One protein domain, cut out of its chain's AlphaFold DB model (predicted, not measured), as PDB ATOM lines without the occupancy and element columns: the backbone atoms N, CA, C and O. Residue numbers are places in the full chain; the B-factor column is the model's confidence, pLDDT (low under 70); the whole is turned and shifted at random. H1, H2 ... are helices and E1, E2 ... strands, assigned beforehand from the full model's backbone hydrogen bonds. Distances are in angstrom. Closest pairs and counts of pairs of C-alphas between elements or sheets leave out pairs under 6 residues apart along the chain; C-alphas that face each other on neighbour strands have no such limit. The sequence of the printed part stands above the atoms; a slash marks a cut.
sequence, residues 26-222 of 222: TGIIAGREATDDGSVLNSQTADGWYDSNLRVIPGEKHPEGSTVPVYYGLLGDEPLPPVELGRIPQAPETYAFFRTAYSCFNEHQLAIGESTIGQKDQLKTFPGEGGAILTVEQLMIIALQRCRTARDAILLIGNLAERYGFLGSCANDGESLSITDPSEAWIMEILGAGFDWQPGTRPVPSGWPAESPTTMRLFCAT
ATOM      1  N   THR A  26     103.206 129.229  88.772       91.50
ATOM      2  CA  THR A  26     102.622 128.843  87.487       91.50
ATOM      3  C   THR A  26     102.006 127.462  87.612       91.50
ATOM      4  O   THR A  26     102.710 126.488  87.870       91.50
ATOM      5  N   GLY A  27     100.693 127.377  87.396       91.62
ATOM      6  CA  GLY A  27      99.960 126.117  87.298       91.62
ATOM      7  C   GLY A  27      99.852 125.630  85.851       91.62
ATOM      8  O   GLY A  27      99.542 126.408  84.949       91.62
ATOM      9  N   ILE A  28     100.073 124.336  85.627       92.88
ATOM     10  CA  ILE A  28      99.835 123.652  84.353       92.88
ATOM     11  C   ILE A  28      98.980 122.422  84.638       92.88
ATOM     12  O   ILE A  28      99.379 121.540  85.397       92.88
ATOM     13  N   ILE A  29      97.822 122.346  83.985       94.56
ATOM     14  CA  ILE A  29      96.964 121.163  84.009       94.56
ATOM     15  C   ILE A  29      96.737 120.642  82.594       94.56
ATOM     16  O   ILE A  29      96.690 121.423  81.641       94.56
ATOM     17  N   ALA A  30      96.565 119.331  82.465       95.62
ATOM     18  CA  ALA A  30      96.122 118.700  81.229       95.62
ATOM     19  C   ALA A  30      95.018 117.691  81.547       95.62
ATOM     20  O   ALA A  30      95.198 116.812  82.393       95.62
ATOM     21  N   GLY A  31      93.878 117.846  80.873       95.88
ATOM     22  CA  GLY A  31      92.797 116.873  80.911       95.88
ATOM     23  C   GLY A  31      93.199 115.575  80.215       95.88
ATOM     24  O   GLY A  31      94.145 115.534  79.424       95.88
ATOM     25  N   ARG A  32      92.469 114.501  80.505       95.44
ATOM     26  CA  ARG A  32      92.771 113.162  79.981       95.44
ATOM     27  C   ARG A  32      92.703 113.069  78.458       95.44
ATOM     28  O   ARG A  32      93.299 112.164  77.889       95.44
ATOM     29  N   GLU A  33      91.940 113.940  77.797       96.06
ATOM     30  CA  GLU A  33      91.854 113.953  76.330       96.06
ATOM     31  C   GLU A  33      93.025 114.712  75.688       96.06
ATOM     32  O   GLU A  33      93.247 114.607  74.482       96.06
ATOM     33  N   ALA A  34      93.801 115.448  76.491       96.00
ATOM     34  CA  ALA A  34      94.963 116.212  76.054       96.00
ATOM     35  C   ALA A  34      96.299 115.466  76.240       96.00
ATOM     36  O   ALA A  34      97.343 115.999  75.860       96.00
ATOM     37  N   THR A  35      96.292 114.264  76.825       96.31
ATOM     38  CA  THR A  35      97.493 113.457  77.099       96.31
ATOM     39  C   THR A  35      97.521 112.170  76.275       96.31
ATOM     40  O   THR A  35      96.489 111.565  75.994       96.31
ATOM     41  N   ASP A  36      98.723 111.722  75.897       97.19
ATOM     42  CA  ASP A  36      98.900 110.549  75.024       97.19
ATOM     43  C   ASP A  36      98.485 109.221  75.687       97.19
ATOM     44  O   ASP A  36      98.120 108.265  75.002       97.19
ATOM     45  N   ASP A  37      98.556 109.144  77.017       97.19
ATOM     46  CA  ASP A  37      98.254 107.944  77.804       97.19
ATOM     47  C   ASP A  37      96.905 108.015  78.542       97.19
ATOM     48  O   ASP A  37      96.534 107.077  79.252       97.19
ATOM     49  N   GLY A  38      96.153 109.104  78.363       96.25
ATOM     50  CA  GLY A  38      94.876 109.326  79.034       96.25
ATOM     51  C   GLY A  38      94.995 109.681  80.518       96.25
ATOM     52  O   GLY A  38      93.992 109.595  81.233       96.25
ATOM     53  N   SER A  39      96.192 110.035  80.998       96.12
ATOM     54  CA  SER A  39      96.404 110.546  82.355       96.12
ATOM     55  C   SER A  39      95.898 111.983  82.510       96.12
ATOM     56  O   SER A  39      95.878 112.765  81.563       96.12
ATOM     57  N   VAL A  40      95.506 112.349  83.728       97.06
ATOM     58  CA  VAL A  40      95.267 113.749  84.093       97.06
ATOM     59  C   VAL A  40      96.533 114.290  84.744       97.06
ATOM     60  O   VAL A  40      97.075 113.663  85.657       97.06
ATOM     61  N   LEU A  41      97.007 115.446  84.278       95.19
ATOM     62  CA  LEU A  41      98.217 116.081  84.797       95.19
ATOM     63  C   LEU A  41      97.862 117.324  85.607       95.19
ATOM     64  O   LEU A  41      97.051 118.144  85.176       95.19
ATOM     65  N   ASN A  42      98.531 117.473  86.747       94.75
ATOM     66  CA  ASN A  42      98.498 118.667  87.578       94.75
ATOM     67  C   ASN A  42      99.921 118.999  88.027       94.75
ATOM     68  O   ASN A  42     100.633 118.142  88.556       94.75
ATOM     69  N   SER A  43     100.350 120.226  87.763       92.38
ATOM     70  CA  SER A  43     101.672 120.719  88.106       92.38
ATOM     71  C   SER A  43     101.598 122.182  88.514       92.38
ATOM     72  O   SER A  43     100.828 122.958  87.952       92.38
ATOM     73  N   GLN A  44     102.440 122.552  89.469       91.56
ATOM     74  CA  GLN A  44     102.573 123.907  89.969       91.56
ATOM     75  C   GLN A  44     104.055 124.202  90.222       91.56
ATOM     76  O   GLN A  44     104.758 123.387  90.826       91.56
ATOM     77  N   THR A  45     104.519 125.381  89.810       91.00
ATOM     78  CA  THR A  45     105.720 125.997  90.388       91.00
ATOM     79  C   THR A  45     105.326 126.840  91.597       91.00
ATOM     80  O   THR A  45     104.321 127.547  91.557       91.00
ATOM     81  N   ALA A  46     106.098 126.744  92.679       88.25
ATOM     82  CA  ALA A  46     105.913 127.550  93.880       88.25
ATOM     83  C   ALA A  46     107.091 128.521  94.003       88.25
ATOM     84  O   ALA A  46     108.182 128.156  94.447       88.25
ATOM     85  N   ASP A  47     106.870 129.758  93.570       87.19
ATOM     86  CA  ASP A  47     107.921 130.754  93.365       87.19
ATOM     87  C   ASP A  47     108.165 131.582  94.643       87.19
ATOM     88  O   ASP A  47     108.202 132.811  94.625       87.19
ATOM     89  N   GLY A  48     108.335 130.908  95.781       81.94
ATOM     90  CA  GLY A  48     108.556 131.538  97.082       81.94
ATOM     91  C   GLY A  48     109.520 130.756  97.968       81.94
ATOM     92  O   GLY A  48     109.938 129.641  97.658       81.94
ATOM     93  N   TRP A  49     109.905 131.361  99.091       84.12
ATOM     94  CA  TRP A  49     110.794 130.738 100.074       84.12
ATOM     95  C   TRP A  49     109.991 129.882 101.050       84.12
ATOM     96  O   TRP A  49     109.876 130.214 102.224       84.12
ATOM     97  N   TYR A  50     109.420 128.791 100.551       87.69
ATOM     98  CA  TYR A  50     108.528 127.940 101.331       87.69
ATOM     99  C   TYR A  50     109.197 126.658 101.834       87.69
ATOM    100  O   TYR A  50     110.147 126.139 101.233       87.69
ATOM    101  N   ASP A  51     108.639 126.083 102.899       87.94
ATOM    102  CA  ASP A  51     109.021 124.762 103.393       87.94
ATOM    103  C   ASP A  51     108.604 123.660 102.406       87.94
ATOM    104  O   ASP A  51     107.522 123.078 102.472       87.94
ATOM    105  N   SER A  52     109.516 123.343 101.491       87.31
ATOM    106  CA  SER A  52     109.301 122.372 100.412       87.31
ATOM    107  C   SER A  52     109.572 120.919 100.828       87.31
ATOM    108  O   SER A  52     109.690 120.037  99.976       87.31
ATOM    109  N   ASN A  53     109.693 120.630 102.130       90.19
ATOM    110  CA  ASN A  53     109.869 119.257 102.597       90.19
ATOM    111  C   ASN A  53     108.579 118.448 102.401       90.19
ATOM    112  O   ASN A  53     107.532 118.776 102.966       90.19
ATOM    113  N   LEU A  54     108.686 117.341 101.664       91.56
ATOM    114  CA  LEU A  54     107.592 116.393 101.484       91.56
ATOM    115  C   LEU A  54     107.340 115.607 102.773       91.56
ATOM    116  O   LEU A  54     108.240 114.964 103.317       91.56
ATOM    117  N   ARG A  55     106.090 115.617 103.234       93.06
ATOM    118  CA  ARG A  55     105.636 114.876 104.413       93.06
ATOM    119  C   ARG A  55     104.398 114.069 104.072       93.06
ATOM    120  O   ARG A  55     103.495 114.567 103.408       93.06
ATOM    121  N   VAL A  56     104.345 112.837 104.567       95.56
ATOM    122  CA  VAL A  56     103.133 112.016 104.518       95.56
ATOM    123  C   VAL A  56     102.393 112.214 105.828       95.56
ATOM    124  O   VAL A  56     102.924 111.895 106.893       95.56
ATOM    125  N   ILE A  57     101.189 112.765 105.748       96.25
ATOM    126  CA  ILE A  57     100.307 112.935 106.896       96.25
ATOM    127  C   ILE A  57      99.318 111.766 106.880       96.25
ATOM    128  O   ILE A  57      98.595 111.614 105.892       96.25
ATOM    129  N   PRO A  58      99.309 110.901 107.908       97.88
ATOM    130  CA  PRO A  58      98.393 109.772 107.955       97.88
ATOM    131  C   PRO A  58      96.946 110.243 108.137       97.88
ATOM    132  O   PRO A  58      96.689 111.278 108.747       97.88
ATOM    133  N   GLY A  59      96.009 109.453 107.617       97.44
ATOM    134  CA  GLY A  59      94.590 109.610 107.910       97.44
ATOM    135  C   GLY A  59      94.263 109.175 109.339       97.44
ATOM    136  O   GLY A  59      94.887 108.263 109.888       97.44
ATOM    137  N   GLU A  60      93.275 109.823 109.947       97.81
ATOM    138  CA  GLU A  60      92.900 109.619 111.345       97.81
ATOM    139  C   GLU A  60      91.383 109.557 111.529       97.81
ATOM    140  O   GLU A  60      90.613 110.126 110.756       97.81
ATOM    141  N   LYS A  61      90.950 108.895 112.608       98.19
ATOM    142  CA  LYS A  61      89.559 108.925 113.076       98.19
ATOM    143  C   LYS A  61      89.418 109.909 114.221       98.19
ATOM    144  O   LYS A  61      90.253 109.932 115.125       98.19
ATOM    145  N   HIS A  62      88.327 110.662 114.225       97.56
ATOM    146  CA  HIS A  62      88.084 111.705 115.212       97.56
ATOM    147  C   HIS A  62      86.763 111.487 115.964       97.56
ATOM    148  O   HIS A  62      85.804 110.964 115.391       97.56
ATOM    149  N   PRO A  63      86.679 111.892 117.248       97.81
ATOM    150  CA  PRO A  63      85.431 111.844 118.004       97.81
ATOM    151  C   PRO A  63      84.328 112.700 117.373       97.81
ATOM    152  O   PRO A  63      84.594 113.762 116.801       97.81
ATOM    153  N   GLU A  64      83.079 112.275 117.540       96.50
ATOM    154  CA  GLU A  64      81.913 113.044 117.108       96.50
ATOM    155  C   GLU A  64      81.865 114.420 117.796       96.50
ATOM    156  O   GLU A  64      82.183 114.555 118.978       96.50
ATOM    157  N   GLY A  65      81.504 115.460 117.040       96.25
ATOM    158  CA  GLY A  65      81.441 116.839 117.537       96.25
ATOM    159  C   GLY A  65      82.800 117.509 117.771       96.25
ATOM    160  O   GLY A  65      82.843 118.647 118.237       96.25
ATOM    161  N   SER A  66      83.914 116.842 117.448       97.69
ATOM    162  CA  SER A  66      85.242 117.453 117.524       97.69
ATOM    163  C   SER A  66      85.429 118.570 116.486       97.69
ATOM    164  O   SER A  66      84.670 118.720 115.526       97.69
ATOM    165  N   THR A  67      86.450 119.399 116.702       97.94
ATOM    166  CA  THR A  67      86.788 120.534 115.833       97.94
ATOM    167  C   THR A  67      88.271 120.526 115.493       97.94
ATOM    168  O   THR A  67      89.087 120.074 116.298       97.94
ATOM    169  N   VAL A  68      88.622 121.069 114.329       97.06
ATOM    170  CA  VAL A  68      90.003 121.227 113.856       97.06
ATOM    171  C   VAL A  68      90.374 122.717 113.825       97.06
ATOM    172  O   VAL A  68      89.536 123.528 113.413       97.06
ATOM    173  N   PRO A  69      91.575 123.103 114.298       97.31
ATOM    174  CA  PRO A  69      92.050 124.479 114.194       97.31
ATOM    175  C   PRO A  69      92.320 124.880 112.743       97.31
ATOM    176  O   PRO A  69      92.699 124.060 111.906       97.31
ATOM    177  N   VAL A  70      92.152 126.168 112.473       96.69
ATOM    178  CA  VAL A  70      92.510 126.828 111.223       96.69
ATOM    179  C   VAL A  70      93.668 127.773 111.493       96.69
ATOM    180  O   VAL A  70      93.592 128.558 112.433       96.69
ATOM    181  N   TYR A  71      94.728 127.690 110.691       94.38
ATOM    182  CA  TYR A  71      95.954 128.458 110.899       94.38
ATOM    183  C   TYR A  71      96.253 129.419 109.751       94.38
ATOM    184  O   TYR A  71      95.967 129.118 108.597       94.38
ATOM    185  N   TYR A  72      96.907 130.527 110.089       93.50
ATOM    186  CA  TYR A  72      97.626 131.406 109.170       93.50
ATOM    187  C   TYR A  72      99.132 131.119 109.222       93.50
ATOM    188  O   TYR A  72      99.644 130.795 110.295       93.50
ATOM    189  N   GLY A  73      99.846 131.288 108.103       90.44
ATOM    190  CA  GLY A  73     101.315 131.194 108.061       90.44
ATOM    191  C   GLY A  73     101.856 129.762 108.047       90.44
ATOM    192  O   GLY A  73     102.842 129.459 108.712       90.44
ATOM    193  N   LEU A  74     101.194 128.848 107.329       90.06
ATOM    194  CA  LEU A  74     101.585 127.433 107.268       90.06
ATOM    195  C   LEU A  74     102.688 127.106 106.252       90.06
ATOM    196  O   LEU A  74     103.177 125.973 106.266       90.06
ATOM    197  N   LEU A  75     103.057 128.058 105.392       88.50
ATOM    198  CA  LEU A  75     104.018 127.864 104.302       88.50
ATOM    199  C   LEU A  75     105.481 127.874 104.765       88.50
ATOM    200  O   LEU A  75     106.345 127.357 104.060       88.50
ATOM    201  N   GLY A  76     105.761 128.424 105.951       83.12
ATOM    202  CA  GLY A  76     107.118 128.516 106.499       83.12
ATOM    203  C   GLY A  76     108.002 129.574 105.825       83.12
ATOM    204  O   GLY A  76     109.222 129.497 105.938       83.12
ATOM    205  N   ASP A  77     107.390 130.529 105.127       80.25
ATOM    206  CA  ASP A  77     108.013 131.728 104.554       80.25
ATOM    207  C   ASP A  77     108.283 132.825 105.589       80.25
ATOM    208  O   ASP A  77     109.213 133.618 105.433       80.25
ATOM    209  N   GLU A  78     107.509 132.842 106.671       78.06
ATOM    210  CA  GLU A  78     107.696 133.759 107.789       78.06
ATOM    211  C   GLU A  78     108.482 133.100 108.938       78.06
ATOM    212  O   GLU A  78     108.288 131.922 109.249       78.06
ATOM    213  N   PRO A  79     109.338 133.854 109.660       77.38
ATOM    214  CA  PRO A  79     110.048 133.341 110.834       77.38
ATOM    215  C   PRO A  79     109.126 133.158 112.054       77.38
ATOM    216  O   PRO A  79     109.575 132.714 113.113       77.38
ATOM    217  N   LEU A  80     107.856 133.557 111.937       85.38
ATOM    218  CA  LEU A  80     106.852 133.460 112.986       85.38
ATOM    219  C   LEU A  80     106.140 132.101 112.934       85.38
ATOM    220  O   LEU A  80     105.899 131.567 111.854       85.38
ATOM    221  N   PRO A  81     105.770 131.532 114.093       88.56
ATOM    222  CA  PRO A  81     104.978 130.312 114.117       88.56
ATOM    223  C   PRO A  81     103.566 130.557 113.551       88.56
ATOM    224  O   PRO A  81     103.049 131.672 113.676       88.56
ATOM    225  N   PRO A  82     102.905 129.514 113.011       92.19
ATOM    226  CA  PRO A  82     101.524 129.620 112.562       92.19
ATOM    227  C   PRO A  82     100.583 130.102 113.673       92.19
ATOM    228  O   PRO A  82     100.709 129.693 114.832       92.19
ATOM    229  N   VAL A  83      99.606 130.934 113.312       93.50
ATOM    230  CA  VAL A  83      98.645 131.540 114.252       93.50
ATOM    231  C   VAL A  83      97.267 130.921 114.053       93.50
ATOM    232  O   VAL A  83      96.788 130.861 112.925       93.50
ATOM    233  N   GLU A  84      96.618 130.454 115.126       95.75
ATOM    234  CA  GLU A  84      95.246 129.925 115.054       95.75
ATOM    235  C   GLU A  84      94.257 131.077 114.812       95.75
ATOM    236  O   GLU A  84      94.140 131.986 115.632       95.75
ATOM    237  N   LEU A  85      93.550 131.030 113.684       95.75
ATOM    238  CA  LEU A  85      92.521 131.997 113.292       95.75
ATOM    239  C   LEU A  85      91.131 131.612 113.809       95.75
ATOM    240  O   LEU A  85      90.262 132.463 113.982       95.75
ATOM    241  N   GLY A  86      90.898 130.322 114.038       95.69
ATOM    242  CA  GLY A  86      89.603 129.808 114.457       95.69
ATOM    243  C   GLY A  86      89.538 128.292 114.368       95.69
ATOM    244  O   GLY A  86      90.552 127.619 114.198       95.69
ATOM    245  N   ARG A  87      88.329 127.739 114.487       97.12
ATOM    246  CA  ARG A  87      88.097 126.290 114.448       97.12
ATOM    247  C   ARG A  87      86.856 125.962 113.635       97.12
ATOM    248  O   ARG A  87      85.860 126.680 113.713       97.12
ATOM    249  N   ILE A  88      86.888 124.843 112.918       97.25
ATOM    250  CA  ILE A  88      85.739 124.320 112.161       97.25
ATOM    251  C   ILE A  88      85.398 122.891 112.613       97.25
ATOM    252  O   ILE A  88      86.258 122.216 113.188       97.25
ATOM    253  N   PRO A  89      84.175 122.388 112.361       97.94
ATOM    254  CA  PRO A  89      83.828 120.994 112.620       97.94
ATOM    255  C   PRO A  89      84.806 120.028 111.947       97.94
ATOM    256  O   PRO A  89      85.186 120.213 110.782       97.94
ATOM    257  N   GLN A  90      85.216 119.006 112.692       98.00
ATOM    258  CA  GLN A  90      86.112 117.970 112.201       98.00
ATOM    259  C   GLN A  90      85.323 116.842 111.522       98.00
ATOM    260  O   GLN A  90      84.203 116.524 111.925       98.00
ATOM    261  N   ALA A  91      85.903 116.249 110.478       97.44
ATOM    262  CA  ALA A  91      85.349 115.055 109.847       97.44
ATOM    263  C   ALA A  91      85.575 113.824 110.746       97.44
ATOM    264  O   ALA A  91      86.611 113.741 111.403       97.44
ATOM    265  N   PRO A  92      84.652 112.847 110.778       97.50
ATOM    266  CA  PRO A  92      84.811 111.648 111.607       97.50
ATOM    267  C   PRO A  92      86.017 110.790 111.196       97.50
ATOM    268  O   PRO A  92      86.577 110.072 112.022       97.50
ATOM    269  N   GLU A  93      86.424 110.876 109.932       98.06
ATOM    270  CA  GLU A  93      87.592 110.208 109.368       98.06
ATOM    271  C   GLU A  93      88.262 111.149 108.364       98.06
ATOM    272  O   GLU A  93      87.578 111.905 107.668       98.06
ATOM    273  N   THR A  94      89.590 111.119 108.325       98.31
ATOM    274  CA  THR A  94      90.411 111.874 107.382       98.31
ATOM    275  C   THR A  94      91.293 110.938 106.569       98.31
ATOM    276  O   THR A  94      91.709 109.887 107.055       98.31
ATOM    277  N   TYR A  95      91.570 111.328 105.331       98.44
ATOM    278  CA  TYR A  95      92.417 110.584 104.409       98.44
ATOM    279  C   TYR A  95      93.891 110.937 104.576       98.44
ATOM    280  O   TYR A  95      94.243 112.072 104.920       98.44
ATOM    281  N   ALA A  96      94.756 109.966 104.293       98.06
ATOM    282  CA  ALA A  96      96.186 110.209 104.214       98.06
ATOM    283  C   ALA A  96      96.507 111.106 103.011       98.06
ATOM    284  O   ALA A  96      95.976 110.913 101.912       98.06
ATOM    285  N   PHE A  97      97.401 112.076 103.201       97.44
ATOM    286  CA  PHE A  97      97.788 113.004 102.143       97.44
ATOM    287  C   PHE A  97      99.250 113.435 102.223       97.44
ATOM    288  O   PHE A  97      99.928 113.291 103.244       97.44
ATOM    289  N   PHE A  98      99.738 113.966 101.109       94.69
ATOM    290  CA  PHE A  98     101.093 114.465 100.951       94.69
ATOM    291  C   PHE A  98     101.100 115.981 101.110       94.69
ATOM    292  O   PHE A  98     100.458 116.716 100.354       94.69
ATOM    293  N   ARG A  99     101.857 116.449 102.098       90.62
ATOM    294  CA  ARG A  99     102.023 117.863 102.414       90.62
ATOM    295  C   ARG A  99     103.407 118.336 101.983       90.62
ATOM    296  O   ARG A  99     104.411 117.757 102.399       90.62
ATOM    297  N   THR A 100     103.441 119.399 101.189       88.38
ATOM    298  CA  THR A 100     104.621 120.261 101.024       88.38
ATOM    299  C   THR A 100     104.296 121.626 101.647       88.38
ATOM    300  O   THR A 100     103.546 121.660 102.625       88.38
ATOM    301  N   ALA A 101     104.794 122.735 101.102       85.94
ATOM    302  CA  ALA A 101     104.309 124.066 101.454       85.94
ATOM    303  C   ALA A 101     102.803 124.180 101.161       85.94
ATOM    304  O   ALA A 101     101.985 124.308 102.074       85.94
ATOM    305  N   TYR A 102     102.444 123.972  99.894       85.94
ATOM    306  CA  TYR A 102     101.077 123.759  99.440       85.94
ATOM    307  C   TYR A 102     100.824 122.248  99.322       85.94
ATOM    308  O   TYR A 102     101.677 121.479  98.876       85.94
ATOM    309  N   SER A 103      99.692 121.767  99.831       74.00
ATOM    310  CA  SER A 103      99.436 120.319  99.910       74.00
ATOM    311  C   SER A 103      99.054 119.752  98.542       74.00
ATOM    312  O   SER A 103      98.181 120.311  97.897       74.00
ATOM    313  N   CYS A 104      99.685 118.651  98.110       83.31
ATOM    314  CA  CYS A 104      99.664 118.254  96.696       83.31
ATOM    315  C   CYS A 104      98.594 117.216  96.340       83.31
ATOM    316  O   CYS A 104      97.865 117.423  95.381       83.31
ATOM    317  N   PHE A 105      98.517 116.075  97.036       94.62
ATOM    318  CA  PHE A 105      97.587 114.989  96.680       94.62
ATOM    319  C   PHE A 105      97.311 114.031  97.843       94.62
ATOM    320  O   PHE A 105      98.059 114.010  98.823       94.62
ATOM    321  N   ASN A 106      96.244 113.234  97.745       98.00
ATOM    322  CA  ASN A 106      95.853 112.253  98.762       98.00
ATOM    323  C   ASN A 106      95.869 110.797  98.261       98.00
ATOM    324  O   ASN A 106      96.138 110.513  97.092       98.00
ATOM    325  N   GLU A 107      95.570 109.858  99.161       97.94
ATOM    326  CA  GLU A 107      95.503 108.414  98.876       97.94
ATOM    327  C   GLU A 107      94.417 108.001  97.862       97.94
ATOM    328  O   GLU A 107      94.380 106.852  97.423       97.94
ATOM    329  N   HIS A 108      93.543 108.929  97.470       98.25
ATOM    330  CA  HIS A 108      92.482 108.734  96.483       98.25
ATOM    331  C   HIS A 108      92.809 109.343  95.116       98.25
ATOM    332  O   HIS A 108      91.932 109.417  94.262       98.25
ATOM    333  N   GLN A 109      94.068 109.737  94.892       97.62
ATOM    334  CA  GLN A 109      94.528 110.356  93.644       97.62
ATOM    335  C   GLN A 109      93.843 111.697  93.328       97.62
ATOM    336  O   GLN A 109      93.903 112.159  92.190       97.62
ATOM    337  N   LEU A 110      93.234 112.341  94.327       98.31
ATOM    338  CA  LEU A 110      92.855 113.746  94.255       98.31
ATOM    339  C   LEU A 110      94.118 114.583  94.443       98.31
ATOM    340  O   LEU A 110      94.816 114.409  95.445       98.31
ATOM    341  N   ALA A 111      94.389 115.490  93.509       97.25
ATOM    342  CA  ALA A 111      95.502 116.428  93.563       97.25
ATOM    343  C   ALA A 111      95.017 117.878  93.477       97.25
ATOM    344  O   ALA A 111      94.076 118.184  92.740       97.25
ATOM    345  N   ILE A 112      95.661 118.758  94.245       97.25
ATOM    346  CA  ILE A 112      95.366 120.188  94.297       97.25
ATOM    347  C   ILE A 112      96.673 120.981  94.202       97.25
ATOM    348  O   ILE A 112      97.616 120.717  94.945       97.25
ATOM    349  N   GLY A 113      96.709 121.959  93.304       94.81
ATOM    350  CA  GLY A 113      97.714 123.018  93.257       94.81
ATOM    351  C   GLY A 113      97.042 124.388  93.322       94.81
ATOM    352  O   GLY A 113      95.820 124.491  93.191       94.81
ATOM    353  N   GLU A 114      97.824 125.443  93.496       93.25
ATOM    354  CA  GLU A 114      97.355 126.827  93.528       93.25
ATOM    355  C   GLU A 114      98.230 127.773  92.692       93.25
ATOM    356  O   GLU A 114      99.348 127.451  92.290       93.25
ATOM    357  N   SER A 115      97.683 128.943  92.388       92.56
ATOM    358  CA  SER A 115      98.456 130.110  91.992       92.56
ATOM    359  C   SER A 115      97.715 131.370  92.415       92.56
ATOM    360  O   SER A 115      96.551 131.554  92.044       92.56
ATOM    361  N   THR A 116      98.427 132.293  93.053       92.88
ATOM    362  CA  THR A 116      97.873 133.596  93.434       92.88
ATOM    363  C   THR A 116      97.404 134.394  92.224       92.88
ATOM    364  O   THR A 116      98.118 134.552  91.228       92.88
ATOM    365  N   ILE A 117      96.184 134.918  92.322       92.56
ATOM    366  CA  ILE A 117      95.544 135.770  91.321       92.56
ATOM    367  C   ILE A 117      95.125 137.096  91.948       92.56
ATOM    368  O   ILE A 117      94.601 137.159  93.056       92.56
ATOM    369  N   GLY A 118      95.320 138.188  91.210       90.50
ATOM    370  CA  GLY A 118      94.921 139.509  91.684       90.50
ATOM    371  C   GLY A 118      93.408 139.616  91.896       90.50
ATOM    372  O   GLY A 118      92.610 139.058  91.138       90.50
ATOM    373  N   GLN A 119      93.008 140.403  92.891       89.56
ATOM    374  CA  GLN A 119      91.607 140.717  93.158       89.56
ATOM    375  C   GLN A 119      91.383 142.220  93.344       89.56
ATOM    376  O   GLN A 119      92.311 143.026  93.312       89.56
ATOM    377  N   LYS A 120      90.118 142.620  93.512       89.06
ATOM    378  CA  LYS A 120      89.783 144.008  93.852       89.06
ATOM    379  C   LYS A 120      90.100 144.280  95.321       89.06
ATOM    380  O   LYS A 120      89.819 143.432  96.161       89.06
ATOM    381  N   ASP A 121      90.558 145.489  95.639       88.69
ATOM    382  CA  ASP A 121      90.904 145.883  97.015       88.69
ATOM    383  C   ASP A 121      89.758 145.679  98.017       88.69
ATOM    384  O   ASP A 121      89.991 145.318  99.164       88.69
ATOM    385  N   GLN A 122      88.503 145.841  97.585       86.19
ATOM    386  CA  GLN A 122      87.329 145.636  98.442       86.19
ATOM    387  C   GLN A 122      87.110 144.171  98.846       86.19
ATOM    388  O   GLN A 122      86.388 143.918  99.803       86.19
ATOM    389  N   LEU A 123      87.690 143.219  98.110       88.38
ATOM    390  CA  LEU A 123      87.612 141.786  98.406       88.38
ATOM    391  C   LEU A 123      88.739 141.330  99.337       88.38
ATOM    392  O   LEU A 123      88.692 140.212  99.842       88.38
ATOM    393  N   LYS A 124      89.734 142.186  99.602       90.94
ATOM    394  CA  LYS A 124      90.848 141.835 100.482       90.94
ATOM    395  C   LYS A 124      90.363 141.580 101.901       90.94
ATOM    396  O   LYS A 124      89.438 142.218 102.394       90.94
ATOM    397  N   THR A 125      91.030 140.640 102.543       91.62
ATOM    398  CA  THR A 125      90.775 140.168 103.903       91.62
ATOM    399  C   THR A 125      92.094 140.153 104.648       91.62
ATOM    400  O   THR A 125      93.111 139.809 104.046       91.62
ATOM    401  N   PHE A 126      92.079 140.461 105.941       91.44
ATOM    402  CA  PHE A 126      93.289 140.512 106.753       91.44
ATOM    403  C   PHE A 126      93.094 139.702 108.037       91.44
ATOM    404  O   PHE A 126      92.013 139.754 108.627       91.44
ATOM    405  N   PRO A 127      94.110 138.953 108.503       90.12
ATOM    406  CA  PRO A 127      94.033 138.255 109.782       90.12
ATOM    407  C   PRO A 127      93.652 139.195 110.931       90.12
ATOM    408  O   PRO A 127      94.305 140.212 111.154       90.12
ATOM    409  N   GLY A 128      92.606 138.841 111.679       87.31
ATOM    410  CA  GLY A 128      92.096 139.652 112.791       87.31
ATOM    411  C   GLY A 128      91.138 140.780 112.383       87.31
ATOM    412  O   GLY A 128      90.604 141.453 113.265       87.31
ATOM    413  N   GLU A 129      90.879 140.957 111.086       87.94
ATOM    414  CA  GLU A 129      89.879 141.879 110.550       87.94
ATOM    415  C   GLU A 129      88.753 141.108 109.850       87.94
ATOM    416  O   GLU A 129      88.974 140.084 109.203       87.94
ATOM    417  N   GLY A 130      87.517 141.597 109.973       86.75
ATOM    418  CA  GLY A 130      86.352 140.871 109.470       86.75
ATOM    419  C   GLY A 130      86.157 139.525 110.183       86.75
ATOM    420  O   GLY A 130      86.539 139.355 111.341       86.75
ATOM    421  N   GLY A 131      85.509 138.581 109.506       90.31
ATOM    422  CA  GLY A 131      85.239 137.242 110.038       90.31
ATOM    423  C   GLY A 131      85.838 136.086 109.243       90.31
ATOM    424  O   GLY A 131      85.579 134.935 109.593       90.31
ATOM    425  N   ALA A 132      86.577 136.368 108.167       93.62
ATOM    426  CA  ALA A 132      87.151 135.342 107.303       93.62
ATOM    427  C   ALA A 132      88.321 134.641 108.002       93.62
ATOM    428  O   ALA A 132      89.202 135.307 108.545       93.62
ATOM    429  N   ILE A 133      88.341 133.308 107.986       95.38
ATOM    430  CA  ILE A 133      89.387 132.532 108.674       95.38
ATOM    431  C   ILE A 133      90.082 131.495 107.793       95.38
ATOM    432  O   ILE A 133      91.123 130.986 108.198       95.38
ATOM    433  N   LEU A 134      89.537 131.132 106.628       95.56
ATOM    434  CA  LEU A 134      90.077 130.028 105.834       95.56
ATOM    435  C   LEU A 134      91.102 130.503 104.815       95.56
ATOM    436  O   LEU A 134      90.743 131.110 103.811       95.56
ATOM    437  N   THR A 135      92.360 130.149 105.056       95.19
ATOM    438  CA  THR A 135      93.437 130.331 104.086       95.19
ATOM    439  C   THR A 135      93.423 129.255 103.007       95.19
ATOM    440  O   THR A 135      92.787 128.203 103.157       95.19
ATOM    441  N   VAL A 136      94.147 129.498 101.916       94.12
ATOM    442  CA  VAL A 136      94.233 128.555 100.795       94.12
ATOM    443  C   VAL A 136      94.898 127.242 101.204       94.12
ATOM    444  O   VAL A 136      94.395 126.169 100.875       94.12
ATOM    445  N   GLU A 137      95.947 127.302 102.025       93.88
ATOM    446  CA  GLU A 137      96.662 126.121 102.512       93.88
ATOM    447  C   GLU A 137      95.727 125.242 103.339       93.88
ATOM    448  O   GLU A 137      95.701 124.020 103.177       93.88
ATOM    449  N   GLN A 138      94.917 125.867 104.197       95.62
ATOM    450  CA  GLN A 138      93.955 125.159 105.030       95.62
ATOM    451  C   GLN A 138      92.810 124.573 104.210       95.62
ATOM    452  O   GLN A 138      92.432 123.428 104.453       95.62
ATOM    453  N   LEU A 139      92.284 125.302 103.222       96.69
ATOM    454  CA  LEU A 139      91.271 124.775 102.304       96.69
ATOM    455  C   LEU A 139      91.780 123.544 101.549       96.69
ATOM    456  O   LEU A 139      91.075 122.533 101.503       96.69
ATOM    457  N   MET A 140      93.008 123.595 101.030       97.00
ATOM    458  CA  MET A 140      93.644 122.467 100.344       97.00
ATOM    459  C   MET A 140      93.827 121.269 101.282       97.00
ATOM    460  O   MET A 140      93.441 120.154 100.930       97.00
ATOM    461  N   ILE A 141      94.348 121.485 102.496       97.00
ATOM    462  CA  ILE A 141      94.517 120.422 103.504       97.00
ATOM    463  C   ILE A 141      93.167 119.782 103.843       97.00
ATOM    464  O   ILE A 141      93.031 118.560 103.789       97.00
ATOM    465  N   ILE A 142      92.153 120.594 104.152       97.81
ATOM    466  CA  ILE A 142      90.822 120.111 104.529       97.81
ATOM    467  C   ILE A 142      90.178 119.329 103.377       97.81
ATOM    468  O   ILE A 142      89.568 118.288 103.621       97.81
ATOM    469  N   ALA A 143      90.324 119.795 102.134       98.19
ATOM    470  CA  ALA A 143      89.818 119.094 100.960       98.19
ATOM    471  C   ALA A 143      90.507 117.739 100.766       98.19
ATOM    472  O   ALA A 143      89.830 116.717 100.660       98.19
ATOM    473  N   LEU A 144      91.840 117.694 100.816       98.38
ATOM    474  CA  LEU A 144      92.598 116.446 100.681       98.38
ATOM    475  C   LEU A 144      92.293 115.450 101.806       98.38
ATOM    476  O   LEU A 144      92.256 114.246 101.558       98.38
ATOM    477  N   GLN A 145      92.011 115.933 103.015       98.12
ATOM    478  CA  GLN A 145      91.614 115.089 104.139       98.12
ATOM    479  C   GLN A 145      90.190 114.534 104.020       98.12
ATOM    480  O   GLN A 145      89.895 113.540 104.675       98.12
ATOM    481  N   ARG A 146      89.285 115.169 103.262       98.25
ATOM    482  CA  ARG A 146      87.837 114.876 103.328       98.25
ATOM    483  C   ARG A 146      87.209 114.454 102.001       98.25
ATOM    484  O   ARG A 146      86.068 113.994 102.005       98.25
ATOM    485  N   CYS A 147      87.918 114.595 100.885       98.56
ATOM    486  CA  CYS A 147      87.382 114.366  99.545       98.56
ATOM    487  C   CYS A 147      88.153 113.285  98.786       98.56
ATOM    488  O   CYS A 147      89.343 113.062  98.999       98.56
ATOM    489  N   ARG A 148      87.448 112.616  97.869       98.44
ATOM    490  CA  ARG A 148      88.013 111.582  96.988       98.44
ATOM    491  C   ARG A 148      88.109 112.017  95.532       98.44
ATOM    492  O   ARG A 148      88.900 111.455  94.792       98.44
ATOM    493  N   THR A 149      87.275 112.973  95.138       98.38
ATOM    494  CA  THR A 149      87.121 113.429  93.754       98.38
ATOM    495  C   THR A 149      87.328 114.936  93.670       98.38
ATOM    496  O   THR A 149      87.161 115.651  94.668       98.38
ATOM    497  N   ALA A 150      87.668 115.424  92.478       97.56
ATOM    498  CA  ALA A 150      87.853 116.846  92.219       97.56
ATOM    499  C   ALA A 150      86.556 117.627  92.473       97.56
ATOM    500  O   ALA A 150      86.568 118.681  93.112       97.56
ATOM    501  N   ARG A 151      85.414 117.075  92.053       96.56
ATOM    502  CA  ARG A 151      84.103 117.697  92.260       96.56
ATOM    503  C   ARG A 151      83.715 117.819  93.731       96.56
ATOM    504  O   ARG A 151      83.222 118.874  94.130       96.56
ATOM    505  N   ASP A 152      83.960 116.787  94.538       98.06
ATOM    506  CA  ASP A 152      83.699 116.854  95.982       98.06
ATOM    507  C   ASP A 152      84.572 117.924  96.646       98.06
ATOM    508  O   ASP A 152      84.087 118.671  97.497       98.06
ATOM    509  N   ALA A 153      85.837 118.032  96.226       98.12
ATOM    510  CA  ALA A 153      86.758 119.049  96.722       98.12
ATOM    511  C   ALA A 153      86.283 120.466  96.370       98.12
ATOM    512  O   ALA A 153      86.214 121.313  97.258       98.12
ATOM    513  N   ILE A 154      85.874 120.712  95.121       96.81
ATOM    514  CA  ILE A 154      85.321 122.006  94.682       96.81
ATOM    515  C   ILE A 154      84.106 122.402  95.528       96.81
ATOM    516  O   ILE A 154      84.021 123.531  96.016       96.81
ATOM    517  N   LEU A 155      83.166 121.471  95.723       96.69
ATOM    518  CA  LEU A 155      81.952 121.725  96.500       96.69
ATOM    519  C   LEU A 155      82.265 121.991  97.975       96.69
ATOM    520  O   LEU A 155      81.684 122.902  98.570       96.69
ATOM    521  N   LEU A 156      83.189 121.226  98.562       97.44
ATOM    522  CA  LEU A 156      83.603 121.413  99.947       97.44
ATOM    523  C   LEU A 156      84.317 122.754 100.142       97.44
ATOM    524  O   LEU A 156      83.959 123.492 101.057       97.44
ATOM    525  N   ILE A 157      85.293 123.080  99.288       96.56
ATOM    526  CA  ILE A 157      86.041 124.343  99.351       96.56
ATOM    527  C   ILE A 157      85.074 125.519  99.227       96.56
ATOM    528  O   ILE A 157      85.111 126.422 100.062       96.56
ATOM    529  N   GLY A 158      84.156 125.468  98.258       93.56
ATOM    530  CA  GLY A 158      83.127 126.489  98.088       93.56
ATOM    531  C   GLY A 158      82.249 126.656  99.325       93.56
ATOM    532  O   GLY A 158      82.105 127.765  99.836       93.56
ATOM    533  N   ASN A 159      81.722 125.555  99.870       93.94
ATOM    534  CA  ASN A 159      80.873 125.612 101.060       93.94
ATOM    535  C   ASN A 159      81.610 126.171 102.285       93.94
ATOM    536  O   ASN A 159      81.041 126.935 103.066       93.94
ATOM    537  N   LEU A 160      82.872 125.784 102.463       94.62
ATOM    538  CA  LEU A 160      83.701 126.265 103.557       94.62
ATOM    539  C   LEU A 160      84.008 127.757 103.403       94.62
ATOM    540  O   LEU A 160      83.844 128.501 104.369       94.62
ATOM    541  N   ALA A 161      84.376 128.202 102.202       92.56
ATOM    542  CA  ALA A 161      84.631 129.607 101.903       92.56
ATOM    543  C   ALA A 161      83.393 130.487 102.113       92.56
ATOM    544  O   ALA A 161      83.494 131.556 102.708       92.56
ATOM    545  N   GLU A 162      82.208 130.027 101.706       88.75
ATOM    546  CA  GLU A 162      80.951 130.741 101.964       88.75
ATOM    547  C   GLU A 162      80.622 130.820 103.460       88.75
ATOM    548  O   GLU A 162      80.083 131.820 103.936       88.75
ATOM    549  N   ARG A 163      80.922 129.758 104.214       91.56
ATOM    550  CA  ARG A 163      80.530 129.642 105.624       91.56
ATOM    551  C   ARG A 163      81.486 130.340 106.584       91.56
ATOM    552  O   ARG A 163      81.035 130.875 107.597       91.56
ATOM    553  N   TYR A 164      82.780 130.296 106.290       93.56
ATOM    554  CA  TYR A 164      83.852 130.750 107.178       93.56
ATOM    555  C   TYR A 164      84.715 131.859 106.569       93.56
ATOM    556  O   TYR A 164      85.607 132.353 107.249       93.56
ATOM    557  N   GLY A 165      84.445 132.259 105.324       92.69
ATOM    558  CA  GLY A 165      85.150 133.319 104.616       92.69
ATOM    559  C   GLY A 165      86.524 132.874 104.126       92.69
ATOM    560  O   GLY A 165      87.315 132.308 104.882       92.69
ATOM    561  N   PHE A 166      86.816 133.162 102.858       94.38
ATOM    562  CA  PHE A 166      88.160 133.000 102.320       94.38
ATOM    563  C   PHE A 166      89.051 134.165 102.750       94.38
ATOM    564  O   PHE A 166      88.678 135.327 102.566       94.38
ATOM    565  N   LEU A 167      90.209 133.823 103.311       93.94
ATOM    566  CA  LEU A 167      91.256 134.739 103.723       93.94
ATOM    567  C   LEU A 167      92.501 134.500 102.862       93.94
ATOM    568  O   LEU A 167      93.169 133.481 103.015       93.94
ATOM    569  N   GLY A 168      92.820 135.435 101.966       91.19
ATOM    570  CA  GLY A 168      94.022 135.337 101.132       91.19
ATOM    571  C   GLY A 168      95.293 135.398 101.982       91.19
ATOM    572  O   GLY A 168      95.505 136.385 102.683       91.19
ATOM    573  N   SER A 169      96.127 134.357 101.941       88.50
ATOM    574  CA  SER A 169      97.389 134.285 102.696       88.50
ATOM    575  C   SER A 169      98.596 134.788 101.901       88.50
ATOM    576  O   SER A 169      99.536 135.316 102.491       88.50
ATOM    577  N   CYS A 170      98.552 134.704 100.570       86.19
ATOM    578  CA  CYS A 170      99.571 135.254  99.685       86.19
ATOM    579  C   CYS A 170      99.118 136.618  99.140       86.19
ATOM    580  O   CYS A 170      98.035 136.750  98.571       86.19
ATOM    581  N   ALA A 171      99.915 137.668  99.376       85.31
ATOM    582  CA  ALA A 171      99.633 139.057  98.969       85.31
ATOM    583  C   ALA A 171      98.257 139.636  99.401       85.31
ATOM    584  O   ALA A 171      97.872 140.731  98.971       85.31
ATOM    585  N   ASN A 172      97.532 138.950 100.295       87.06
ATOM    586  CA  ASN A 172      96.120 139.196 100.608       87.06
ATOM    587  C   ASN A 172      95.229 139.213  99.348       87.06
ATOM    588  O   ASN A 172      94.283 140.002  99.262       87.06
ATOM    589  N   ASP A 173      95.569 138.402  98.347       92.00
ATOM    590  CA  ASP A 173      94.884 138.337  97.059       92.00
ATOM    591  C   ASP A 173      94.045 137.047  96.914       92.00
ATOM    592  O   ASP A 173      93.815 136.328  97.891       92.00
ATOM    593  N   GLY A 174      93.449 136.840  95.737       93.00
ATOM    594  CA  GLY A 174      92.679 135.638  95.431       93.00
ATOM    595  C   GLY A 174      93.588 134.483  95.020       93.00
ATOM    596  O   GLY A 174      94.783 134.666  94.801       93.00
ATOM    597  N   GLU A 175      93.010 133.299  94.847       94.12
ATOM    598  CA  GLU A 175      93.755 132.092  94.484       94.12
ATOM    599  C   GLU A 175      93.079 131.342  93.339       94.12
ATOM    600  O   GLU A 175      91.853 131.284  93.248       94.12
ATOM    601  N   SER A 176      93.880 130.764  92.452       94.50
ATOM    602  CA  SER A 176      93.427 129.879  91.383       94.50
ATOM    603  C   SER A 176      93.859 128.456  91.692       94.50
ATOM    604  O   SER A 176      95.034 128.115  91.601       94.50
ATOM    605  N   LEU A 177      92.905 127.619  92.087       95.62
ATOM    606  CA  LEU A 177      93.140 126.234  92.461       95.62
ATOM    607  C   LEU A 177      93.018 125.322  91.245       95.62
ATOM    608  O   LEU A 177      91.959 125.246  90.623       95.62
ATOM    609  N   SER A 178      94.075 124.578  90.947       96.12
ATOM    610  CA  SER A 178      94.024 123.446  90.023       96.12
ATOM    611  C   SER A 178      93.603 122.202  90.796       96.12
ATOM    612  O   SER A 178      94.332 121.744  91.669       96.12
ATOM    613  N   ILE A 179      92.427 121.650  90.508       97.38
ATOM    614  CA  ILE A 179      91.852 120.515  91.240       97.38
ATOM    615  C   ILE A 179      91.613 119.379  90.250       97.38
ATOM    616  O   ILE A 179      90.855 119.527  89.291       97.38
ATOM    617  N   THR A 180      92.264 118.242  90.471       97.75
ATOM    618  CA  THR A 180      92.290 117.137  89.508       97.75
ATOM    619  C   THR A 180      92.124 115.787  90.187       97.75
ATOM    620  O   THR A 180      92.620 115.583  91.293       97.75
ATOM    621  N   ASP A 181      91.508 114.842  89.494       97.81
ATOM    622  CA  ASP A 181      91.505 113.418  89.844       97.81
ATOM    623  C   ASP A 181      91.768 112.572  88.576       97.81
ATOM    624  O   ASP A 181      91.996 113.152  87.512       97.81
ATOM    625  N   PRO A 182      91.772 111.222  88.617       97.00
ATOM    626  CA  PRO A 182      92.041 110.401  87.427       97.00
ATOM    627  C   PRO A 182      91.068 110.590  86.247       97.00
ATOM    628  O   PRO A 182      91.275 110.006  85.181       97.00
ATOM    629  N   SER A 183      89.983 111.338  86.438       96.06
ATOM    630  CA  SER A 183      88.869 111.487  85.501       96.06
ATOM    631  C   SER A 183      88.748 112.903  84.951       96.06
ATOM    632  O   SER A 183      88.446 113.051  83.767       96.06
ATOM    633  N   GLU A 184      88.929 113.923  85.793       95.94
ATOM    634  CA  GLU A 184      88.636 115.320  85.457       95.94
ATOM    635  C   GLU A 184      89.699 116.301  85.976       95.94
ATOM    636  O   GLU A 184      90.349 116.064  86.998       95.94
ATOM    637  N   ALA A 185      89.852 117.427  85.271       96.00
ATOM    638  CA  ALA A 185      90.712 118.535  85.665       96.00
ATOM    639  C   ALA A 185      89.942 119.861  85.690       96.00
ATOM    640  O   ALA A 185      89.217 120.203  84.750       96.00
ATOM    641  N   TRP A 186      90.109 120.615  86.773       96.75
ATOM    642  CA  TRP A 186      89.378 121.851  87.029       96.75
ATOM    643  C   TRP A 186      90.304 122.978  87.459       96.75
ATOM    644  O   TRP A 186      91.296 122.757  88.148       96.75
ATOM    645  N   ILE A 187      89.921 124.198  87.092       95.88
ATOM    646  CA  ILE A 187      90.443 125.436  87.665       95.88
ATOM    647  C   ILE A 187      89.311 126.098  88.437       95.88
ATOM    648  O   ILE A 187      88.226 126.329  87.895       95.88
ATOM    649  N   MET A 188      89.578 126.409  89.695       94.81
ATOM    650  CA  MET A 188      88.676 127.089  90.607       94.81
ATOM    651  C   MET A 188      89.339 128.372  91.095       94.81
ATOM    652  O   MET A 188      90.243 128.333  91.919       94.81
ATOM    653  N   GLU A 189      88.876 129.515  90.608       94.69
ATOM    654  CA  GLU A 189      89.296 130.810  91.145       94.69
ATOM    655  C   GLU A 189      88.463 131.115  92.384       94.69
ATOM    656  O   GLU A 189      87.240 131.010  92.310       94.69
ATOM    657  N   ILE A 190      89.094 131.503  93.488       92.88
ATOM    658  CA  ILE A 190      88.464 131.924  94.739       92.88
ATOM    659  C   ILE A 190      88.994 133.302  95.141       92.88
ATOM    660  O   ILE A 190      90.196 133.554  95.125       92.88
ATOM    661  N   LEU A 191      88.089 134.215  95.478       93.06
ATOM    662  CA  LEU A 191      88.422 135.579  95.892       93.06
ATOM    663  C   LEU A 191      88.119 135.774  97.379       93.06
ATOM    664  O   LEU A 191      87.309 135.051  97.965       93.06
ATOM    665  N   GLY A 192      88.778 136.752  97.992       90.88
ATOM    666  CA  GLY A 192      88.584 137.101  99.393       90.88
ATOM    667  C   GLY A 192      87.146 137.525  99.681       90.88
ATOM    668  O   GLY A 192      86.433 138.054  98.822       90.88
ATOM    669  N   ALA A 193      86.705 137.272 100.912       89.00
ATOM    670  CA  ALA A 193      85.334 137.565 101.324       89.00
ATOM    671  C   ALA A 193      85.029 139.077 101.416       89.00
ATOM    672  O   ALA A 193      83.863 139.468 101.351       89.00
ATOM    673  N   GLY A 194      86.068 139.910 101.534       88.31
ATOM    674  CA  GLY A 194      85.991 141.348 101.793       88.31
ATOM    675  C   GLY A 194      86.277 141.718 103.250       88.31
ATOM    676  O   GLY A 194      85.993 140.957 104.175       88.31
ATOM    677  N   PHE A 195      86.844 142.908 103.454       86.06
ATOM    678  CA  PHE A 195      87.345 143.372 104.755       86.06
ATOM    679  C   PHE A 195      86.230 143.586 105.795       86.06
ATOM    680  O   PHE A 195      86.476 143.518 106.997       86.06
ATOM    681  N   ASP A 196      84.997 143.839 105.345       83.81
ATOM    682  CA  ASP A 196      83.807 144.022 106.181       83.81
ATOM    683  C   ASP A 196      82.949 142.749 106.313       83.81
ATOM    684  O   ASP A 196      81.902 142.776 106.968       83.81
ATOM    685  N   TRP A 197      83.381 141.622 105.733       88.75
ATOM    686  CA  TRP A 197      82.614 140.376 105.750       88.75
ATOM    687  C   TRP A 197      82.508 139.765 107.151       88.75
ATOM    688  O   TRP A 197      83.456 139.795 107.939       88.75
ATOM    689  N   GLN A 198      81.350 139.168 107.452       88.56
ATOM    690  CA  GLN A 198      81.055 138.505 108.722       88.56
ATOM    691  C   GLN A 198      80.357 137.159 108.474       88.56
ATOM    692  O   GLN A 198      79.598 137.031 107.511       88.56
ATOM    693  N   PRO A 199      80.521 136.152 109.351       85.12
ATOM    694  CA  PRO A 199      79.875 134.861 109.164       85.12
ATOM    695  C   PRO A 199      78.352 134.994 109.071       85.12
ATOM    696  O   PRO A 199      77.712 135.645 109.899       85.12
ATOM    697  N   GLY A 200      77.762 134.361 108.059       76.00
ATOM    698  CA  GLY A 200      76.322 134.425 107.795       76.00
ATOM    699  C   GLY A 200      75.867 135.638 106.977       76.00
ATOM    700  O   GLY A 200      74.692 135.695 106.609       76.00
ATOM    701  N   THR A 201      76.758 136.574 106.635       72.62
ATOM    702  CA  THR A 201      76.493 137.562 105.580       72.62
ATOM    703  C   THR A 201      76.914 136.993 104.226       72.62
ATOM    704  O   THR A 201      77.803 136.143 104.133       72.62
ATOM    705  N   ARG A 202      76.255 137.417 103.137       61.38
ATOM    706  CA  ARG A 202      76.737 137.037 101.803       61.38
ATOM    707  C   ARG A 202      78.138 137.633 101.591       61.38
ATOM    708  O   ARG A 202      78.328 138.788 101.970       61.38
ATOM    709  N   PRO A 203      79.074 136.898 100.964       57.84
ATOM    710  CA  PRO A 203      80.380 137.410 100.546       57.84
ATOM    711  C   PRO A 203      80.207 138.383  99.374       57.84
ATOM    712  O   PRO A 203      80.472 138.071  98.219       57.84
ATOM    713  N   VAL A 204      79.643 139.547  99.678       58.59
ATOM    714  CA  VAL A 204      79.452 140.668  98.769       58.59
ATOM    715  C   VAL A 204      79.768 141.917  99.590       58.59
ATOM    716  O   VAL A 204      79.055 142.170 100.567       58.59
ATOM    717  N   PRO A 205      80.810 142.691  99.235       54.91
ATOM    718  CA  PRO A 205      81.129 143.928  99.934       54.91
ATOM    719  C   PRO A 205      79.920 144.862  99.981       54.91
ATOM    720  O   PRO A 205      79.125 144.922  99.028       54.91
ATOM    721  N   SER A 206      79.792 145.623 101.066       50.28
ATOM    722  CA  SER A 206      78.731 146.621 101.196       50.28
ATOM    723  C   SER A 206      78.680 147.554  99.966       50.28
ATOM    724  O   SER A 206      79.666 148.172  99.573       50.28
ATOM    725  N   GLY A 207      77.514 147.623  99.305       53.38
ATOM    726  CA  GLY A 207      77.280 148.489  98.138       53.38
ATOM    727  C   GLY A 207      77.361 147.831  96.753       53.38
ATOM    728  O   GLY A 207      77.108 148.514  95.760       53.38
ATOM    729  N   TRP A 208      77.650 146.529  96.647       49.09
ATOM    730  CA  TRP A 208      77.527 145.801  95.377       49.09
ATOM    731  C   TRP A 208      76.117 145.215  95.169       49.09
ATOM    732  O   TRP A 208      75.434 144.883  96.143       49.09
ATOM    733  N   PRO A 209      75.653 145.063  93.909       48.56
ATOM    734  CA  PRO A 209      74.423 144.333  93.616       48.56
ATOM    735  C   PRO A 209      74.510 142.912  94.177       48.56
ATOM    736  O   PRO A 209      75.552 142.271  94.068       48.56
ATOM    737  N   ALA A 210      73.400 142.376  94.689       49.03
ATOM    738  CA  ALA A 210      73.320 140.991  95.170       49.03
ATOM    739  C   ALA A 210      73.675 139.929  94.099       49.03
ATOM    740  O   ALA A 210      73.806 138.755  94.437       49.03
ATOM    741  N   GLU A 211      73.810 140.351  92.837       39.34
ATOM    742  CA  GLU A 211      74.155 139.566  91.645       39.34
ATOM    743  C   GLU A 211      75.612 139.764  91.175       39.34
ATOM    744  O   GLU A 211      75.989 139.299  90.100       39.34
ATOM    745  N   SER A 212      76.448 140.486  91.930       40.66
ATOM    746  CA  SER A 212      77.852 140.688  91.559       40.66
ATOM    747  C   SER A 212      78.650 139.385  91.589       40.66
ATOM    748  O   SER A 212      78.305 138.513  92.386       40.66
ATOM    749  N   PRO A 213      79.674 139.236  90.720       42.41
ATOM    750  CA  PRO A 213      80.145 137.939  90.274       42.41
ATOM    751  C   PRO A 213      80.540 137.115  91.484       42.41
ATOM    752  O   PRO A 213      81.289 137.586  92.338       42.41
ATOM    753  N   THR A 214      79.987 135.909  91.520       48.84
ATOM    754  CA  THR A 214      80.356 134.807  92.389       48.84
ATOM    755  C   THR A 214      81.812 134.952  92.814       48.84
ATOM    756  O   THR A 214      82.691 135.075  91.956       48.84
ATOM    757  N   THR A 215      82.084 134.889  94.116       60.50
ATOM    758  CA  THR A 215      83.432 134.854  94.719       60.50
ATOM    759  C   THR A 215      84.272 133.668  94.222       60.50
ATOM    760  O   THR A 215      85.374 133.437  94.706       60.50
ATOM    761  N   MET A 216      83.729 132.911  93.265       68.56
ATOM    762  CA  MET A 216      84.213 131.666  92.739       68.56
ATOM    763  C   MET A 216      83.933 131.544  91.238       68.56
ATOM    764  O   MET A 216      82.789 131.715  90.806       68.56
ATOM    765  N   ARG A 217      84.940 131.198  90.440       76.25
ATOM    766  CA  ARG A 217      84.773 130.849  89.016       76.25
ATOM    767  C   ARG A 217      85.325 129.459  88.759       76.25
ATOM    768  O   ARG A 217      86.340 129.094  89.335       76.25
ATOM    769  N   LEU A 218      84.650 128.695  87.903       78.38
ATOM    770  CA  LEU A 218      85.010 127.315  87.590       78.38
ATOM    771  C   LEU A 218      85.241 127.149  86.091       78.38
ATOM    772  O   LEU A 218      84.392 127.533  85.283       78.38
ATOM    773  N   PHE A 219      86.354 126.516  85.742       80.81
ATOM    774  CA  PHE A 219      86.701 126.116  84.383       80.81
ATOM    775  C   PHE A 219      87.043 124.626  84.380       80.81
ATOM    776  O   PHE A 219      87.749 124.154  85.265       80.81
ATOM    777  N   CYS A 220      86.546 123.886  83.390       80.56
ATOM    778  CA  CYS A 220      86.874 122.474  83.199       80.56
ATOM    779  C   CYS A 220      87.857 122.342  82.034       80.56
ATOM    780  O   CYS A 220      87.594 122.877  80.954       80.56
ATOM    781  N   ALA A 221      88.963 121.638  82.259       66.69
ATOM    782  CA  ALA A 221      89.877 121.193  81.217       66.69
ATOM    783  C   ALA A 221      89.578 119.711  80.943       66.69
ATOM    784  O   ALA A 221      90.022 118.835  81.683       66.69
ATOM    785  N   THR A 222      88.750 119.447  79.930       60.75
ATOM    786  CA  THR A 222      88.500 118.087  79.421       60.75
ATOM    787  C   THR A 222      89.688 117.594  78.608       60.75
ATOM    788  O   THR A 222      90.130 118.393  77.751       60.75
TER     789      THR A 222
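AT A GLANCE: This is residues 26 to 222 of the 222 residues of an uncharacterized protein of bioreactor metagenome (UniProt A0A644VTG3). Helix H1 lies in the core, between a twisted four-stranded sheet on one side and the small sheet E3 E6 E7 and the hairpin E4 E5 on others. H2 packs beside H1 over the same face of the large sheet, and the hairpin E1 E2 covers part of its opposite face as a small sandwich. The printed part has 197 residues, with eight named strands, then two helices, then three strands; under half of the residues are in named elements, and the class is mixed, helices and strands. The sheets are antiparallel, the largest in the order E8 E9 E10 E11. The whole is compact, with a radius of gyration of the C-alphas of 16.3 A and spans of 50 by 37 by 35 A.

IN THESE COORDINATES: E1, residues 26 to 30, begins at C-alpha 26, (102.622, 128.843, 87.487). E2 is residues 41 to 45, E3 55 to 57, E4 67 to 72, E5 83 to 89 and 18.3 A long, E6 97 to 99, E7 103 to 106, and E8 111 to 117, 19.5 A. H1 is residues 136 to 146, 15.3 A; H2, residues 150 to 164, 20.8 A. E9 is residues 174 to 180, 19.4 A; E10, 185 to 190; E11, 216 to 221, ending at C-alpha 221, (89.877, 121.193, 81.217).

HOW THE PARTS SIT: In the largest sheet, N 113 and O 178 of E8 and E9 are 2.9 A apart, within hydrogen-bond range. E9, E10 and E11 form a meander, each strand the antiparallel neighbour of the one before, with N 177 and O 188 2.8 A apart, and N 187 and O 219 2.8 A. H1 and H2 are on the same face, two layers, each at a height over the sheet of 9.4 A. The helices touch at a steep tilt of 56 degrees, opposite ways, the closest C-alphas being those of Ala 143 and Ala 153, 5.2 A apart. In both, every O i to N i+4 pair is within hydrogen-bond range. E1 and E2, a hairpin with N 28 and O 43 2.8 A apart, form a sandwich, two sheets face to face, with the largest sheet; the closest C-alphas of E2 and E8 are those of Gln 44 and Gly 113, 5.9 A apart. H1 is also on the sheet E3 E6 E7, again two layers, at a height of 8.8 A; there N 55 and O 99 are 2.8 A apart, and N 98 and O 105 2.8 A. In the hairpin E4 and E5, N 70 and O 86 are 2.8 A apart; the closest C-alphas of E4 and H1 are those of Val 70 and Gln 138, 6.6 A apart.

THE WHOLE: The C-alphas farthest apart, those of Asp 37 and Gly 207, are 50.0 A apart. The printed part has no cut. The long links are E8 to H1, 18 residues, and E10 to E11, 25 residues. The mean pLDDT of the printed part is 89.3; residues 202 to 216 and 221 to 222 are under 70.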